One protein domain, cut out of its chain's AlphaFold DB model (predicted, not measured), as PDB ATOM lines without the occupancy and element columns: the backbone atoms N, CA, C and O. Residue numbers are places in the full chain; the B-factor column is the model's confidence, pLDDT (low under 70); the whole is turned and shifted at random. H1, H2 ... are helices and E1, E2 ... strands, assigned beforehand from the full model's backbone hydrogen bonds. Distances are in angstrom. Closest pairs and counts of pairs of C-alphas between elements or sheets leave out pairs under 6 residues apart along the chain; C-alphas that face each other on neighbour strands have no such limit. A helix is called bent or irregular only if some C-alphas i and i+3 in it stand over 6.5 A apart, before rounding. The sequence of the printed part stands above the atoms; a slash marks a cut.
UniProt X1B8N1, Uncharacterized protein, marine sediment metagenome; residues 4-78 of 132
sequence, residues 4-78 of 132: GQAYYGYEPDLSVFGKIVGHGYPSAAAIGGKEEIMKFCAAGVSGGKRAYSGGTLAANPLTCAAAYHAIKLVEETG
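This is residues 4 to 78 of the 132 residues of an uncharacterized protein of marine sediment metagenome (UniProt X1B8N1). A short two-stranded ribbon, E1 and E2, lies in the middle of a flat, loosely built domain, with the long helix H4 on one side and a wide loop, within residues 39 to 60, reaching out on the other. H2 follows E1 and packs on H4, H3 sits at the far end of E2, H1 lies away from the other helices, and residues 72 to 78, of which 72 to 77 belong to H4, stick out. There are 75 printed residues, with four named helices and two named strands in the order H1, E1, H2, E2, H3, H4; the sheet, order E1 - E2, is antiparallel, and the class is mixed, helices and strands. The whole is loose, with a radius of gyration of the C-alphas of 14.2 A and spans of 44 by 32 by 16 A.

H1 is residues 4 to 8, from C-alpha 4 at (157.799, 164.439, 102.719). E1 is residues 14 to 17, 10.1 A long from first to last C-alpha. H2, residues 19 to 22, is 6.3 A long and neither bent nor irregular, but only just: C-alphas 19 and 22 are 6.3 A apart. E2 is residues 30 to 33, also 10.1 A, beginning at C-alpha 30, (159.322, 153.053, 92.542). H3 is residues 35 to 38. H4, residues 61 to 77, is the longest helix at 24.2 A and ends at C-alpha 77, (172.855, 171.063, 93.376).

E1 and E2 are antiparallel neighbours, with 156 degrees between their directions. The C-alphas of Leu 14 and Gly 33 face each other at 4.2 A; N 15 and O 32, 2.7 A, and N 30 and O 17, 2.9 A, are within hydrogen-bond range. H2 touches H4, their closest C-alphas being those of Gly 22 and Ala 67, 5.0 A apart. The closest C-alphas of E2 and H3 are those of Gly 32 and Met 38, 7.0 A apart. H4 is apart from E1, E2, H1 and H3, and H1 is apart from H2, E2 and H3. Residues 41 to 42 pair with residues 51 to 52, parallel. Every O i to N i+4 pair is within hydrogen-bond range in H1 and H4; H2 and H3 are too short for such a pair, and in each the one O i to N i+3 pair is within range.

The two C-alphas farthest apart, those of Gly 47 and Thr 77, are 43.7 A from each other. The printed part has no cut. The link from H3 to H4, 22 residues, is long. The mean pLDDT of the printed part is 86.5, and residues 27 to 28 and 43 to 48 are under 70.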
ATOM      1  N   GLY A   4     158.770 164.205 101.646       91.00
ATOM      2  CA  GLY A   4     157.799 164.439 102.719       91.00
ATOM      3  C   GLY A   4     158.144 163.713 104.023       91.00
ATOM      4  O   GLY A   4     157.896 164.262 105.085       91.00
ATOM      5  N   GLN A   5     158.771 162.536 103.959       93.81
ATOM      6  CA  GLN A   5     159.127 161.748 105.147       93.81
ATOM      7  C   GLN A   5     160.076 162.521 106.065       93.81
ATOM      8  O   GLN A   5     159.770 162.740 107.232       93.81
ATOM      9  N   ALA A   6     161.189 163.014 105.510       91.88
ATOM     10  CA  ALA A   6     162.150 163.810 106.268       91.88
ATOM     11  C   ALA A   6     161.580 165.175 106.676       91.88
ATOM     12  O   ALA A   6     161.880 165.660 107.760       91.88
ATOM     13  N   TYR A   7     160.750 165.786 105.823       90.19
ATOM     14  CA  TYR A   7     160.155 167.092 106.107       90.19
ATOM     15  C   TYR A   7     159.147 167.048 107.265       90.19
ATOM     16  O   TYR A   7     159.154 167.922 108.124       90.19
ATOM     17  N   TYR A   8     158.286 166.029 107.296       92.62
ATOM     18  CA  TYR A   8     157.241 165.870 108.309       92.62
ATOM     19  C   TYR A   8     157.657 164.964 109.479       92.62
ATOM     20  O   TYR A   8     156.893 164.819 110.430       92.62
ATOM     21  N   GLY A   9     158.842 164.351 109.425       95.06
ATOM     22  CA  GLY A   9     159.388 163.530 110.507       95.06
ATOM     23  C   GLY A   9     158.643 162.213 110.740       95.06
ATOM     24  O   GLY A   9     158.532 161.783 111.885       95.06
ATOM     25  N   TYR A  10     158.121 161.577 109.685       93.88
ATOM     26  CA  TYR A  10     157.464 160.268 109.785       93.88
ATOM     27  C   TYR A  10     158.196 159.196 108.978       93.88
ATOM     28  O   TYR A  10     158.811 159.475 107.947       93.88
ATOM     29  N   GLU A  11     158.057 157.950 109.423       94.81
ATOM     30  CA  GLU A  11     158.651 156.775 108.791       94.81
ATOM     31  C   GLU A  11     157.540 155.849 108.268       94.81
ATOM     32  O   GLU A  11     156.896 155.149 109.052       94.81
ATOM     33  N   PRO A  12     157.244 155.869 106.956       94.56
ATOM     34  CA  PRO A  12     156.197 155.034 106.392       94.56
ATOM     35  C   PRO A  12     156.661 153.591 106.210       94.56
ATOM     36  O   PRO A  12     157.770 153.322 105.753       94.56
ATOM     37  N   ASP A  13     155.743 152.659 106.443       95.00
ATOM     38  CA  ASP A  13     155.922 151.241 106.126       95.00
ATOM     39  C   ASP A  13     156.205 151.006 104.631       95.00
ATOM     40  O   ASP A  13     157.062 150.200 104.259       95.00
ATOM     41  N   LEU A  14     155.508 151.751 103.767       93.19
ATOM     42  CA  LEU A  14     155.646 151.710 102.315       93.19
ATOM     43  C   LEU A  14     155.525 153.119 101.727       93.19
ATOM     44  O   LEU A  14     154.694 153.923 102.140       93.19
ATOM     45  N   SER A  15     156.332 153.398 100.714       93.44
ATOM     46  CA  SER A  15     156.349 154.636  99.948       93.44
ATOM     47  C   SER A  15     156.256 154.354  98.463       93.44
ATOM     48  O   SER A  15     156.893 153.440  97.941       93.44
ATOM     49  N   VAL A  16     155.472 155.187  97.785       92.19
ATOM     50  CA  VAL A  16     155.298 155.147  96.337       92.19
ATOM     51  C   VAL A  16     155.857 156.433  95.755       92.19
ATOM     52  O   VAL A  16     155.455 157.537  96.123       92.19
ATOM     53  N   PHE A  17     156.777 156.279  94.820       91.50
ATOM     54  CA  PHE A  17     157.435 157.351  94.100       91.50
ATOM     55  C   PHE A  17     157.073 157.262  92.622       91.50
ATOM     56  O   PHE A  17     156.877 156.176  92.080       91.50
ATOM     57  N   GLY A  18     157.010 158.406  91.949       89.50
ATOM     58  CA  GLY A  18     156.741 158.456  90.519       89.50
ATOM     59  C   GLY A  18     157.032 159.829  89.937       89.50
ATOM     60  O   GLY A  18     157.786 160.617  90.514       89.50
ATOM     61  N   LYS A  19     156.392 160.139  88.806       90.69
ATOM     62  CA  LYS A  19     156.562 161.412  88.090       90.69
ATOM     63  C   LYS A  19     158.043 161.673  87.779       90.69
ATOM     64  O   LYS A  19     158.669 160.920  87.039       90.69
ATOM     65  N   ILE A  20     158.605 162.732  88.359       89.81
ATOM     66  CA  ILE A  20     159.950 163.234  88.071       89.81
ATOM     67  C   ILE A  20     161.065 162.257  88.453       89.81
ATOM     68  O   ILE A  20     162.182 162.402  87.973       89.81
ATOM     69  N   VAL A  21     160.765 161.230  89.253       87.94
ATOM     70  CA  VAL A  21     161.710 160.156  89.604       87.94
ATOM     71  C   VAL A  21     162.259 159.460  88.355       87.94
ATOM     72  O   VAL A  21     163.409 159.048  88.353       87.94
ATOM     73  N   GLY A  22     161.478 159.392  87.271       86.06
ATOM     74  CA  GLY A  22     161.935 158.892  85.966       86.06
ATOM     75  C   GLY A  22     162.603 159.888  85.061       86.06
ATOM     76  O   GLY A  22     162.943 159.541  83.935       86.06
ATOM     77  N   HIS A  23     162.695 161.135  85.503       88.38
ATOM     78  CA  HIS A  23     163.255 162.231  84.737       88.38
ATOM     79  C   HIS A  23     162.663 162.361  83.319       88.38
ATOM     80  O   HIS A  23     163.373 162.572  82.343       88.38
ATOM     81  N   GLY A  24     161.339 162.197  83.204       86.56
ATOM     82  CA  GLY A  24     160.605 162.301  81.937       86.56
ATOM     83  C   GLY A  24     160.478 160.993  81.149       86.56
ATOM     84  O   GLY A  24     159.663 160.930  80.231       86.56
ATOM     85  N   TYR A  25     161.200 159.935  81.526       88.06
ATOM     86  CA  TYR A  25     161.044 158.622  80.903       88.06
ATOM     87  C   TYR A  25     159.841 157.856  81.475       88.06
ATOM     88  O   TYR A  25     159.567 157.926  82.681       88.06
ATOM     89  N   PRO A  26     159.111 157.097  80.632       78.25
ATOM     90  CA  PRO A  26     158.016 156.258  81.093       78.25
ATOM     91  C   PRO A  26     158.517 155.155  82.037       78.25
ATOM     92  O   PRO A  26     159.701 154.810  82.079       78.25
ATOM     93  N   SER A  27     157.580 154.584  82.796       69.38
ATOM     94  CA  SER A  27     157.818 153.433  83.682       69.38
ATOM     95  C   SER A  27     158.769 153.675  84.858       69.38
ATOM     96  O   SER A  27     159.314 152.729  85.419       69.38
ATOM     97  N   ALA A  28     158.896 154.924  85.298       67.12
ATOM     98  CA  ALA A  28     159.524 155.257  86.567       67.12
ATOM     99  C   ALA A  28     158.482 155.482  87.661       67.12
ATOM    100  O   ALA A  28     158.132 156.609  88.016       67.12
ATOM    101  N   ALA A  29     157.975 154.379  88.183       78.75
ATOM    102  CA  ALA A  29     157.426 154.363  89.520       78.75
ATOM    103  C   ALA A  29     158.333 153.471  90.360       78.75
ATOM    104  O   ALA A  29     158.804 152.440  89.878       78.75
ATOM    105  N   ALA A  30     158.599 153.877  91.592       87.19
ATOM    106  CA  ALA A  30     159.322 153.053  92.542       87.19
ATOM    107  C   ALA A  30     158.433 152.834  93.757       87.19
ATOM    108  O   ALA A  30     157.782 153.758  94.238       87.19
ATOM    109  N   ILE A  31     158.416 151.602  94.242       90.12
ATOM    110  CA  ILE A  31     157.894 151.277  95.561       90.12
ATOM    111  C   ILE A  31     159.085 150.915  96.438       90.12
ATOM    112  O   ILE A  31     159.992 150.207  96.003       90.12
ATOM    113  N   GLY A  32     159.110 151.443  97.650       90.56
ATOM    114  CA  GLY A  32     160.159 151.175  98.622       90.56
ATOM    115  C   GLY A  32     159.601 151.318 100.024       90.56
ATOM    116  O   GLY A  32     158.560 151.936 100.215       90.56
ATOM    117  N   GLY A  33     160.260 150.736 101.008       92.25
ATOM    118  CA  GLY A  33     159.753 150.711 102.370       92.25
ATOM    119  C   GLY A  33     160.534 149.724 103.207       92.25
ATOM    120  O   GLY A  33     161.646 149.336 102.841       92.25
ATOM    121  N   LYS A  34     159.929 149.302 104.313       94.44
ATOM    122  CA  LYS A  34     160.557 148.382 105.255       94.44
ATOM    123  C   LYS A  34     160.870 147.036 104.605       94.44
ATOM    124  O   LYS A  34     160.082 146.509 103.813       94.44
ATOM    125  N   GLU A  35     162.017 146.462 104.949       91.88
ATOM    126  CA  GLU A  35     162.499 145.208 104.363       91.88
ATOM    127  C   GLU A  35     161.509 144.057 104.592       91.88
ATOM    128  O   GLU A  35     161.219 143.279 103.677       91.88
ATOM    129  N   GLU A  36     160.905 143.987 105.782       92.06
ATOM    130  CA  GLU A  36     159.914 142.972 106.116       92.06
ATOM    131  C   GLU A  36     158.630 143.067 105.287       92.06
ATOM    132  O   GLU A  36     157.889 142.089 105.228       92.06
ATOM    133  N   ILE A  37     158.382 144.195 104.621       90.69
ATOM    134  CA  ILE A  37     157.269 144.376 103.687       90.69
ATOM    135  C   ILE A  37     157.745 144.096 102.262       90.69
ATOM    136  O   ILE A  37     157.118 143.317 101.541       90.69
ATOM    137  N   MET A  38     158.890 144.656 101.867       89.06
ATOM    138  CA  MET A  38     159.431 144.499 100.515       89.06
ATOM    139  C   MET A  38     159.763 143.043 100.162       89.06
ATOM    140  O   MET A  38     159.657 142.669  98.996       89.06
ATOM    141  N   LYS A  39     160.052 142.176 101.146       88.12
ATOM    142  CA  LYS A  39     160.240 140.725 100.926       88.12
ATOM    143  C   LYS A  39     159.015 140.009 100.333       88.12
ATOM    144  O   LYS A  39     159.146 138.899  99.813       88.12
ATOM    145  N   PHE A  40     157.822 140.606 100.433       86.69
ATOM    146  CA  PHE A  40     156.594 140.075  99.837       86.69
ATOM    147  C   PHE A  40     156.401 140.504  98.378       86.69
ATOM    148  O   PHE A  40     155.547 139.929  97.699       86.69
ATOM    149  N   CYS A  41     157.182 141.464  97.876       84.12
ATOM    150  CA  CYS A  41     157.196 141.828  96.465       84.12
ATOM    151  C   CYS A  41     158.018 140.807  95.664       84.12
ATOM    152  O   CYS A  41     159.135 140.451  96.035       84.12
ATOM    153  N   ALA A  42     157.472 140.339  94.545       75.00
ATOM    154  CA  ALA A  42     158.190 139.521  93.576       75.00
ATOM    155  C   ALA A  42     158.267 140.239  92.230       75.00
ATOM    156  O   ALA A  42     157.264 140.768  91.747       75.00
ATOM    157  N   ALA A  43     159.448 140.202  91.618       67.62
ATOM    158  CA  ALA A  43     159.638 140.532  90.214       67.62
ATOM    159  C   ALA A  43     159.687 139.231  89.395       67.62
ATOM    160  O   ALA A  43     160.353 138.273  89.788       67.62
ATOM    161  N   GLY A  44     159.008 139.202  88.245       63.03
ATOM    162  CA  GLY A  44     158.989 138.031  87.359       63.03
ATOM    163  C   GLY A  44     158.105 136.874  87.850       63.03
ATOM    164  O   GLY A  44     157.544 136.915  88.939       63.03
ATOM    165  N   VAL A  45     157.982 135.821  87.031       56.00
ATOM    166  CA  VAL A  45     157.000 134.716  87.163       56.00
ATOM    167  C   VAL A  45     157.255 133.736  88.325       56.00
ATOM    168  O   VAL A  45     156.758 132.613  88.310       56.00
ATOM    169  N   SER A  46     158.035 134.117  89.342       58.00
ATOM    170  CA  SER A  46     158.374 133.212  90.445       58.00
ATOM    171  C   SER A  46     157.121 132.812  91.233       58.00
ATOM    172  O   SER A  46     156.441 133.668  91.802       58.00
ATOM    173  N   GLY A  47     156.825 131.511  91.266       59.31
ATOM    174  CA  GLY A  47     155.665 130.947  91.949       59.31
ATOM    175  C   GLY A  47     155.729 131.106  93.471       59.31
ATOM    176  O   GLY A  47     156.742 130.805  94.099       59.31
ATOM    177  N   GLY A  48     154.628 131.576  94.063       67.00
ATOM    178  CA  GLY A  48     154.434 131.740  95.507       67.00
ATOM    179  C   GLY A  48     153.306 132.732  95.829       67.00
ATOM    180  O   GLY A  48     152.800 133.412  94.941       67.00
ATOM    181  N   LYS A  49     152.911 132.851  97.107       71.00
ATOM    182  CA  LYS A  49     151.979 133.897  97.582       71.00
ATOM    183  C   LYS A  49     152.718 135.233  97.752       71.00
ATOM    184  O   LYS A  49     152.965 135.663  98.876       71.00
ATOM    185  N   ARG A  50     153.142 135.845  96.646       78.38
ATOM    186  CA  ARG A  50     153.842 137.141  96.628       78.38
ATOM    187  C   ARG A  50     153.066 138.166  95.810       78.38
ATOM    188  O   ARG A  50     152.368 137.807  94.864       78.38
ATOM    189  N   ALA A  51     153.195 139.436  96.178       82.19
ATOM    190  CA  ALA A  51     152.644 140.542  95.412       82.19
ATOM    191  C   ALA A  51     153.502 140.754  94.160       82.19
ATOM    192  O   ALA A  51     154.696 141.045  94.256       82.19
ATOM    193  N   TYR A  52     152.900 140.586  92.986       81.69
ATOM    194  CA  TYR A  52     153.606 140.765  91.724       81.69
ATOM    195  C   TYR A  52     153.834 142.255  91.462       81.69
ATOM    196  O   TYR A  52     152.879 143.024  91.364       81.69
ATOM    197  N   SER A  53     155.095 142.661  91.341       77.94
ATOM    198  CA  SER A  53     155.485 144.028  91.002       77.94
ATOM    199  C   SER A  53     156.376 143.985  89.767       77.94
ATOM    200  O   SER A  53     157.527 143.551  89.821       77.94
ATOM    201  N   GLY A  54     155.818 144.361  88.617       77.81
ATOM    202  CA  GLY A  54     156.529 144.305  87.347       77.81
ATOM    203  C   GLY A  54     155.702 144.797  86.165       77.81
ATOM    204  O   GLY A  54     154.553 145.209  86.299       77.81
ATOM    205  N   GLY A  55     156.318 144.746  84.990       81.06
ATOM    206  CA  GLY A  55     155.753 145.147  83.706       81.06
ATOM    207  C   GLY A  55     156.863 145.178  82.658       81.06
ATOM    208  O   GLY A  55     158.031 145.278  83.019       81.06
ATOM    209  N   THR A  56     156.526 145.098  81.370       85.50
ATOM    210  CA  THR A  56     157.520 144.988  80.281       85.50
ATOM    211  C   THR A  56     158.590 146.082  80.312       85.50
ATOM    212  O   THR A  56     159.745 145.831  79.990       85.50
ATOM    213  N   LEU A  57     158.209 147.294  80.718       85.81
ATOM    214  CA  LEU A  57     159.099 148.456  80.798       85.81
ATOM    215  C   LEU A  57     159.555 148.778  82.231       85.81
ATOM    216  O   LEU A  57     160.261 149.768  82.442       85.81
ATOM    217  N   ALA A  58     159.151 147.972  83.218       85.19
ATOM    218  CA  ALA A  58     159.577 148.151  84.599       85.19
ATOM    219  C   ALA A  58     161.088 147.915  84.714       85.19
ATOM    220  O   ALA A  58     161.614 146.957  84.150       85.19
ATOM    221  N   ALA A  59     161.775 148.798  85.446       85.31
ATOM    222  CA  ALA A  59     163.226 148.753  85.643       85.31
ATOM    223  C   ALA A  59     164.047 148.689  84.337       85.31
ATOM    224  O   ALA A  59     165.138 148.115  84.311       85.31
ATOM    225  N   ASN A  60     163.544 149.280  83.245       89.75
ATOM    226  CA  ASN A  60     164.311 149.329  82.005       89.75
ATOM    227  C   ASN A  60     165.611 150.150  82.205       89.75
ATOM    228  O   ASN A  60     165.587 151.172  82.902       89.75
ATOM    229  N   PRO A  61     166.745 149.743  81.597       91.88
ATOM    230  CA  PRO A  61     168.049 150.350  81.877       91.88
ATOM    231  C   PRO A  61     168.124 151.854  81.600       91.88
ATOM    232  O   PRO A  61     168.801 152.575  82.330       91.88
ATOM    233  N   LEU A  62     167.409 152.331  80.577       91.62
ATOM    234  CA  LEU A  62     167.391 153.743  80.202       91.62
ATOM    235  C   LEU A  62     166.757 154.596  81.307       91.62
ATOM    236  O   LEU A  62     167.372 155.554  81.774       91.62
ATOM    237  N   THR A  63     165.566 154.209  81.771       91.75
ATOM    238  CA  THR A  63     164.883 154.885  82.878       91.75
ATOM    239  C   THR A  63     165.705 154.811  84.167       91.75
ATOM    240  O   THR A  63     165.818 155.814  84.867       91.75
ATOM    241  N   CYS A  64     166.323 153.664  84.477       91.50
ATOM    242  CA  CYS A  64     167.162 153.513  85.672       91.50
ATOM    243  C   CYS A  64     168.392 154.435  85.644       91.50
ATOM    244  O   CYS A  64     168.688 155.089  86.644       91.50
ATOM    245  N   ALA A  65     169.085 154.526  84.504       93.62
ATOM    246  CA  ALA A  65     170.236 155.411  84.342       93.62
ATOM    247  C   ALA A  65     169.832 156.889  84.460       93.62
ATOM    248  O   ALA A  65     170.459 157.642  85.207       93.62
ATOM    249  N   ALA A  66     168.752 157.293  83.781       92.69
ATOM    250  CA  ALA A  66     168.234 158.657  83.854       92.69
ATOM    251  C   ALA A  66     167.833 159.041  85.288       92.69
ATOM    252  O   ALA A  66     168.244 160.090  85.782       92.69
ATOM    253  N   ALA A  67     167.095 158.167  85.982       92.56
ATOM    254  CA  ALA A  67     166.683 158.372  87.368       92.56
ATOM    255  C   ALA A  67     167.885 158.521  88.312       92.56
ATOM    256  O   ALA A  67     167.929 159.454  89.112       92.56
ATOM    257  N   TYR A  68     168.881 157.639  88.196       93.50
ATOM    258  CA  TYR A  68     170.081 157.670  89.031       93.50
ATOM    259  C   TYR A  68     170.849 158.990  88.897       93.50
ATOM    260  O   TYR A  68     171.148 159.638  89.901       93.50
ATOM    261  N   HIS A  69     171.133 159.418  87.665       94.62
ATOM    262  CA  HIS A  69     171.856 160.668  87.435       94.62
ATOM    263  C   HIS A  69     171.032 161.895  87.831       94.62
ATOM    264  O   HIS A  69     171.582 162.831  88.408       94.62
ATOM    265  N   ALA A  70     169.719 161.881  87.594       92.62
ATOM    266  CA  ALA A  70     168.836 162.959  88.026       92.62
ATOM    267  C   ALA A  70     168.820 163.108  89.552       92.62
ATOM    268  O   ALA A  70     168.933 164.220  90.060       92.62
ATOM    269  N   ILE A  71     168.720 161.997  90.287       92.38
ATOM    270  CA  ILE A  71     168.744 161.995  91.752       92.38
ATOM    271  C   ILE A  71     170.071 162.556  92.272       92.38
ATOM    272  O   ILE A  71     170.055 163.432  93.136       92.38
ATOM    273  N   LYS A  72     171.201 162.120  91.702       94.56
ATOM    274  CA  LYS A  72     172.523 162.657  92.053       94.56
ATOM    275  C   LYS A  72     172.620 164.158  91.831       94.56
ATOM    276  O   LYS A  72     173.006 164.878  92.740       94.56
ATOM    277  N   LEU A  73     172.203 164.639  90.662       94.31
ATOM    278  CA  LEU A  73     172.225 166.069  90.359       94.31
ATOM    279  C   LEU A  73     171.329 166.867  91.309       94.31
ATOM    280  O   LEU A  73     171.705 167.954  91.735       94.31
ATOM    281  N   VAL A  74     170.155 166.342  91.671       93.69
ATOM    282  CA  VAL A  74     169.265 166.986  92.646       93.69
ATOM    283  C   VAL A  74     169.936 167.114  94.015       93.69
ATOM    284  O   VAL A  74     169.767 168.145  94.669       93.69
ATOM    285  N   GLU A  75     170.678 166.094  94.445       93.00
ATOM    286  CA  GLU A  75     171.441 166.114  95.693       93.00
ATOM    287  C   GLU A  75     172.629 167.082  95.628       93.00
ATOM    288  O   GLU A  75     172.743 167.955  96.484       93.00
ATOM    289  N   GLU A  76     173.455 166.987  94.584       96.75
ATOM    290  CA  GLU A  76     174.653 167.814  94.380       96.75
ATOM    291  C   GLU A  76     174.332 169.310  94.289       96.75
ATOM    292  O   GLU A  76     175.068 170.146  94.810       96.75
ATOM    293  N   THR A  77     173.230 169.662  93.625       96.25
ATOM    294  CA  THR A  77     172.855 171.063  93.376       96.25
ATOM    295  C   THR A  77     171.914 171.647  94.425       96.25
ATOM    296  O   THR A  77     171.634 172.844  94.393       96.25
ATOM    297  N   GLY A  78     171.366 170.824  95.325       95.06
ATOM    298  CA  GLY A  78     170.316 171.263  96.245       95.06
ATOM    299  C   GLY A  78     169.041 171.737  95.528       95.06
ATOM    300  O   GLY A  78     168.312 172.585  96.046       95.06
TER     301      GLY A  78